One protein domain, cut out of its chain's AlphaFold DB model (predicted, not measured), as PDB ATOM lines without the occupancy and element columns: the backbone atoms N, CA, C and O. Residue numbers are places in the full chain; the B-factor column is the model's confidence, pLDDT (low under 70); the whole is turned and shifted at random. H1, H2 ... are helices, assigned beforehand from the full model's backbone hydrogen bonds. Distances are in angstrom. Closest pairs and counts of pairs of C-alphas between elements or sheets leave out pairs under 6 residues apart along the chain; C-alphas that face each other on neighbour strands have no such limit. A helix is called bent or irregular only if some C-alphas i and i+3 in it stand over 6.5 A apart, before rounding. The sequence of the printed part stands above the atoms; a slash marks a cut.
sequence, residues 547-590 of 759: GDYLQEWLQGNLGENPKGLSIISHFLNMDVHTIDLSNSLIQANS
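What this domain is: This is residues 547 to 590 of the 759 residues of the protein "Abhydrolase_3 domain-containing protein" of Gammaproteobacteria bacterium (UniProt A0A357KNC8). Picture a small ring of three short helices in which the chain goes once round: H1 along one side, H2 crossing steeply over against it, and H3 closing the round near the first residue of H1 and the last residue of H2. The helices are loosely set, and much of the ring is made by the links, residues 555 to 562 and 573 to 583. The 44 printed residues hold H1, H2 and H3 in that order, with no named strand; the class is all helix. The whole is compact, with a radius of gyration of the C-alphas of 9.6 A, and spans 25 by 18 by 17 A.

How they stand to each other: Start with H1, residues 547 to 554, and look from Leu 550 to Leu 565 in H2, residues 563 to 572: their C-alphas, the closest of the two helices, are 8.0 A apart. H1 and H2 are close but not clearly touching, at a steep tilt of 51 degrees, opposite ways. H3, residues 584 to 588, is close to H1 but not clearly touching; the closest C-alphas, of Gly 547 and Ile 586, are 5.7 A apart. H2 and H3 are likewise close but not clearly touching, with the closest C-alphas, of Leu 572 and Leu 585, 7.4 A apart. In H1 and H3 every O i to N i+4 pair is within hydrogen-bond range; in H2 5 of 6 are.

Where its parts are: Find C-alpha 547 at (-34.260, -34.975, 3.575); from there H1 runs 10.6 A to C-alpha 554. H2 begins at C-alpha 563, (-36.646, -21.916, 13.169), and runs 15.4 A; it is irregular, but only just, with C-alphas 563 and 566 6.7 A apart. H3 runs 6.0 A and ends at C-alpha 588, (-26.187, -35.422, -0.873).

The domain as a whole: Look at Gly 559 and Ser 584 for the two C-alphas farthest apart, 25.4 A; the first and last, of Gly 547 and Ser 590, are 5.6 A apart. The link from H1 to H2 is short and that from H2 to H3 is long, with 11 residues. The printed part has no cut, its mean pLDDT is 89.5, and no printed residue is under 70.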
ATOM      1  N   GLY A 547     -33.100 -34.274   4.121       95.19
ATOM      2  CA  GLY A 547     -34.260 -34.975   3.575       95.19
ATOM      3  C   GLY A 547     -35.285 -35.330   4.647       95.19
ATOM      4  O   GLY A 547     -36.455 -34.978   4.497       95.19
ATOM      5  N   ASP A 548     -34.852 -35.956   5.747       95.81
ATOM      6  CA  ASP A 548     -35.729 -36.260   6.889       95.81
ATOM      7  C   ASP A 548     -36.300 -34.985   7.518       95.81
ATOM      8  O   ASP A 548     -37.501 -34.920   7.751       95.81
ATOM      9  N   TYR A 549     -35.491 -33.935   7.705       95.25
ATOM     10  CA  TYR A 549     -35.978 -32.668   8.266       95.25
ATOM     11  C   TYR A 549     -37.140 -32.083   7.446       95.25
ATOM     12  O   TYR A 549     -38.177 -31.700   7.992       95.25
ATOM     13  N   LEU A 550     -36.979 -32.027   6.121       94.50
ATOM     14  CA  LEU A 550     -38.006 -31.510   5.219       94.50
ATOM     15  C   LEU A 550     -39.234 -32.422   5.175       94.50
ATOM     16  O   LEU A 550     -40.357 -31.926   5.127       94.50
ATOM     17  N   GLN A 551     -39.036 -33.739   5.217       94.31
ATOM     18  CA  GLN A 551     -40.127 -34.706   5.281       94.31
ATOM     19  C   GLN A 551     -40.955 -34.544   6.566       94.31
ATOM     20  O   GLN A 551     -42.181 -34.492   6.486       94.31
ATOM     21  N   GLU A 552     -40.313 -34.415   7.729       94.25
ATOM     22  CA  GLU A 552     -40.984 -34.193   9.017       94.25
ATOM     23  C   GLU A 552     -41.764 -32.869   9.030       94.25
ATOM     24  O   GLU A 552     -42.886 -32.805   9.541       94.25
ATOM     25  N   TRP A 553     -41.217 -31.814   8.417       93.25
ATOM     26  CA  TRP A 553     -41.930 -30.548   8.248       93.25
ATOM     27  C   TRP A 553     -43.157 -30.682   7.334       93.25
ATOM     28  O   TRP A 553     -44.246 -30.262   7.722       93.25
ATOM     29  N   LEU A 554     -43.028 -31.329   6.167       91.69
ATOM     30  CA  LEU A 554     -44.150 -31.565   5.242       91.69
ATOM     31  C   LEU A 554     -45.276 -32.401   5.871       91.69
ATOM     32  O   LEU A 554     -46.438 -32.261   5.492       91.69
ATOM     33  N   GLN A 555     -44.942 -33.266   6.829       93.12
ATOM     34  CA  GLN A 555     -45.905 -34.062   7.594       93.12
ATOM     35  C   GLN A 555     -46.539 -33.294   8.767       93.12
ATOM     36  O   GLN A 555     -47.478 -33.794   9.384       93.12
ATOM     37  N   GLY A 556     -46.065 -32.079   9.059       91.75
ATOM     38  CA  GLY A 556     -46.561 -31.226  10.139       91.75
ATOM     39  C   GLY A 556     -45.944 -31.509  11.512       91.75
ATOM     40  O   GLY A 556     -46.349 -30.885  12.491       91.75
ATOM     41  N   ASN A 557     -44.947 -32.395  11.608       90.88
ATOM     42  CA  ASN A 557     -44.361 -32.815  12.887       90.88
ATOM     43  C   ASN A 557     -43.487 -31.725  13.534       90.88
ATOM     44  O   ASN A 557     -43.284 -31.738  14.745       90.88
ATOM     45  N   LEU A 558     -42.991 -30.766  12.742       87.69
ATOM     46  CA  LEU A 558     -42.148 -29.654  13.206       87.69
ATOM     47  C   LEU A 558     -42.913 -28.324  13.364       87.69
ATOM     48  O   LEU A 558     -42.311 -27.297  13.676       87.69
ATOM     49  N   GLY A 559     -44.233 -28.328  13.154       87.06
ATOM     50  CA  GLY A 559     -45.049 -27.112  13.097       87.06
ATOM     51  C   GLY A 559     -44.903 -26.338  11.780       87.06
ATOM     52  O   GLY A 559     -44.173 -26.741  10.879       87.06
ATOM     53  N   GLU A 560     -45.631 -25.223  11.652       80.19
ATOM     54  CA  GLU A 560     -45.748 -24.494  10.377       80.19
ATOM     55  C   GLU A 560     -44.458 -23.766   9.968       80.19
ATOM     56  O   GLU A 560     -44.061 -23.827   8.805       80.19
ATOM     57  N   ASN A 561     -43.785 -23.104  10.916       79.56
ATOM     58  CA  ASN A 561     -42.592 -22.292  10.653       79.56
ATOM     59  C   ASN A 561     -41.465 -22.578  11.667       79.56
ATOM     60  O   ASN A 561     -41.172 -21.738  12.525       79.56
ATOM     61  N   PRO A 562     -40.856 -23.778  11.635       85.56
ATOM     62  CA  PRO A 562     -39.767 -24.107  12.544       85.56
ATOM     63  C   PRO A 562     -38.525 -23.264  12.231       85.56
ATOM     64  O   PRO A 562     -38.180 -23.049  11.067       85.56
ATOM     65  N   LYS A 563     -37.802 -22.833  13.276       77.81
ATOM     66  CA  LYS A 563     -36.646 -21.916  13.169       77.81
ATOM     67  C   LYS A 563     -35.590 -22.382  12.153       77.81
ATOM     68  O   LYS A 563     -35.030 -21.558  11.435       77.81
ATOM     69  N   GLY A 564     -35.338 -23.690  12.062       85.38
ATOM     70  CA  GLY A 564     -34.347 -24.269  11.149       85.38
ATOM     71  C   GLY A 564     -34.737 -24.246   9.665       85.38
ATOM     72  O   GLY A 564     -33.861 -24.350   8.808       85.38
ATOM     73  N   LEU A 565     -36.023 -24.073   9.323       88.19
ATOM     74  CA  LEU A 565     -36.504 -24.192   7.940       88.19
ATOM     75  C   LEU A 565     -35.920 -23.110   7.030       88.19
ATOM     76  O   LEU A 565     -35.440 -23.409   5.936       88.19
ATOM     77  N   SER A 566     -35.910 -21.861   7.501       86.75
ATOM     78  CA  SER A 566     -35.326 -20.751   6.748       86.75
ATOM     79  C   SER A 566     -33.823 -20.960   6.546       86.75
ATOM     80  O   SER A 566     -33.308 -20.727   5.459       86.75
ATOM     81  N   ILE A 567     -33.107 -21.463   7.555       89.44
ATOM     82  CA  ILE A 567     -31.668 -21.741   7.468       89.44
ATOM     83  C   ILE A 567     -31.385 -22.804   6.397       89.44
ATOM     84  O   ILE A 567     -30.523 -22.592   5.545       89.44
ATOM     85  N   ILE A 568     -32.141 -23.907   6.398       91.44
ATOM     86  CA  ILE A 568     -32.022 -24.966   5.385       91.44
ATOM     87  C   ILE A 568     -32.348 -24.431   3.987       91.44
ATOM     88  O   ILE A 568     -31.593 -24.693   3.052       91.44
ATOM     89  N   SER A 569     -33.411 -23.633   3.840       90.00
ATOM     90  CA  SER A 569     -33.766 -22.991   2.566       90.00
ATOM     91  C   SER A 569     -32.615 -22.153   2.004       90.00
ATOM     92  O   SER A 569     -32.251 -22.301   0.836       90.00
ATOM     93  N   HIS A 570     -31.979 -21.330   2.844       90.44
ATOM     94  CA  HIS A 570     -30.839 -20.512   2.432       90.44
ATOM     95  C   HIS A 570     -29.598 -21.343   2.095       90.44
ATOM     96  O   HIS A 570     -28.906 -21.024   1.134       90.44
ATOM     97  N   PHE A 571     -29.308 -22.398   2.863       92.56
ATOM     98  CA  PHE A 571     -28.182 -23.290   2.582       92.56
ATOM     99  C   PHE A 571     -28.348 -24.007   1.236       92.56
ATOM    100  O   PHE A 571     -27.420 -24.054   0.428       92.56
ATOM    101  N   LEU A 572     -29.550 -24.523   0.972       91.62
ATOM    102  CA  LEU A 572     -29.886 -25.190  -0.284       91.62
ATOM    103  C   LEU A 572     -30.025 -24.214  -1.462       91.62
ATOM    104  O   LEU A 572     -29.943 -24.651  -2.609       91.62
ATOM    105  N   ASN A 573     -30.235 -22.924  -1.181       90.75
ATOM    106  CA  ASN A 573     -30.673 -21.914  -2.144       90.75
ATOM    107  C   ASN A 573     -31.927 -22.370  -2.916       90.75
ATOM    108  O   ASN A 573     -31.984 -22.316  -4.144       90.75
ATOM    109  N   MET A 574     -32.911 -22.897  -2.182       88.75
ATOM    110  CA  MET A 574     -34.161 -23.428  -2.729       88.75
ATOM    111  C   MET A 574     -35.358 -22.908  -1.941       88.75
ATOM    112  O   MET A 574     -35.306 -22.821  -0.712       88.75
ATOM    113  N   ASP A 575     -36.457 -22.642  -2.646       86.44
ATOM    114  CA  ASP A 575     -37.757 -22.439  -2.013       86.44
ATOM    115  C   ASP A 575     -38.303 -23.787  -1.527       86.44
ATOM    116  O   ASP A 575     -38.722 -24.644  -2.314       86.44
ATOM    117  N   VAL A 576     -38.294 -23.958  -0.207       78.69
ATOM    118  CA  VAL A 576     -38.734 -25.177   0.478       78.69
ATOM    119  C   VAL A 576     -40.228 -25.467   0.295       78.69
ATOM    120  O   VAL A 576     -40.636 -26.613   0.454       78.69
ATOM    121  N   HIS A 577     -41.046 -24.490  -0.114       79.00
ATOM    122  CA  HIS A 577     -42.459 -24.719  -0.439       79.00
ATOM    123  C   HIS A 577     -42.661 -25.420  -1.792       79.00
ATOM    124  O   HIS A 577     -43.729 -25.973  -2.047       79.00
ATOM    125  N   THR A 578     -41.634 -25.435  -2.648       82.75
ATOM    126  CA  THR A 578     -41.644 -26.101  -3.966       82.75
ATOM    127  C   THR A 578     -40.743 -27.337  -4.003       82.75
ATOM    128  O   THR A 578     -40.308 -27.775  -5.068       82.75
ATOM    129  N   ILE A 579     -40.423 -27.885  -2.826       82.06
ATOM    130  CA  ILE A 579     -39.335 -28.843  -2.671       82.06
ATOM    131  C   ILE A 579     -39.635 -30.198  -3.312       82.06
ATOM    132  O   ILE A 579     -40.665 -30.827  -3.073       82.06
ATOM    133  N   ASP A 580     -38.672 -30.676  -4.091       88.56
ATOM    134  CA  ASP A 580     -38.608 -32.055  -4.555       88.56
ATOM    135  C   ASP A 580     -37.581 -32.800  -3.698       88.56
ATOM    136  O   ASP A 580     -36.376 -32.589  -3.846       88.56
ATOM    137  N   LEU A 581     -38.043 -33.677  -2.800       89.06
ATOM    138  CA  LEU A 581     -37.170 -34.470  -1.920       89.06
ATOM    139  C   LEU A 581     -36.220 -35.401  -2.697       89.06
ATOM    140  O   LEU A 581     -35.228 -35.869  -2.138       89.06
ATOM    141  N   SER A 582     -36.484 -35.663  -3.983       90.44
ATOM    142  CA  SER A 582     -35.579 -36.425  -4.849       90.44
ATOM    143  C   SER A 582     -34.404 -35.600  -5.390       90.44
ATOM    144  O   SER A 582     -33.511 -36.147  -6.040       90.44
ATOM    145  N   ASN A 583     -34.350 -34.296  -5.093       92.88
ATOM    146  CA  ASN A 583     -33.263 -33.423  -5.508       92.88
ATOM    147  C   ASN A 583     -31.903 -33.950  -5.018       92.88
ATOM    148  O   ASN A 583     -31.682 -34.177  -3.826       92.88
ATOM    149  N   SER A 584     -30.954 -34.073  -5.950       92.50
ATOM    150  CA  SER A 584     -29.607 -34.590  -5.672       92.50
ATOM    151  C   SER A 584     -28.862 -33.854  -4.551       92.50
ATOM    152  O   SER A 584     -28.082 -34.479  -3.841       92.50
ATOM    153  N   LEU A 585     -29.092 -32.549  -4.354       91.94
ATOM    154  CA  LEU A 585     -28.456 -31.793  -3.275       91.94
ATOM    155  C   LEU A 585     -29.058 -32.143  -1.910       91.94
ATOM    156  O   LEU A 585     -28.316 -32.232  -0.938       91.94
ATOM    157  N   ILE A 586     -30.368 -32.390  -1.831       94.06
ATOM    158  CA  ILE A 586     -31.016 -32.861  -0.598       94.06
ATOM    159  C   ILE A 586     -30.478 -34.248  -0.248       94.06
ATOM    160  O   ILE A 586     -30.011 -34.462   0.870       94.06
ATOM    161  N   GLN A 587     -30.439 -35.160  -1.223       93.19
ATOM    162  CA  GLN A 587     -29.885 -36.505  -1.038       93.19
ATOM    163  C   GLN A 587     -28.408 -36.469  -0.615       93.19
ATOM    164  O   GLN A 587     -28.011 -37.183   0.303       93.19
ATOM    165  N   ALA A 588     -27.600 -35.590  -1.219       93.25
ATOM    166  CA  ALA A 588     -26.187 -35.422  -0.873       93.25
ATOM    167  C   ALA A 588     -25.949 -34.860   0.542       93.25
ATOM    168  O   ALA A 588     -24.851 -35.023   1.071       93.25
ATOM    169  N   ASN A 589     -26.955 -34.226   1.154       95.19
ATOM    170  CA  ASN A 589     -26.933 -33.740   2.541       95.19
ATOM    171  C   ASN A 589     -27.885 -34.551   3.449       95.19
ATOM    172  O   ASN A 589     -28.362 -34.057   4.469       95.19
ATOM    173  N   SER A 590     -28.177 -35.798   3.062       96.62
ATOM    174  CA  SER A 590     -28.966 -36.761   3.839       96.62
ATOM    175  C   SER A 590     -28.106 -37.973   4.209       96.62
ATOM    176  O   SER A 590     -28.224 -39.060   3.640       96.62
TER     177      SER A 590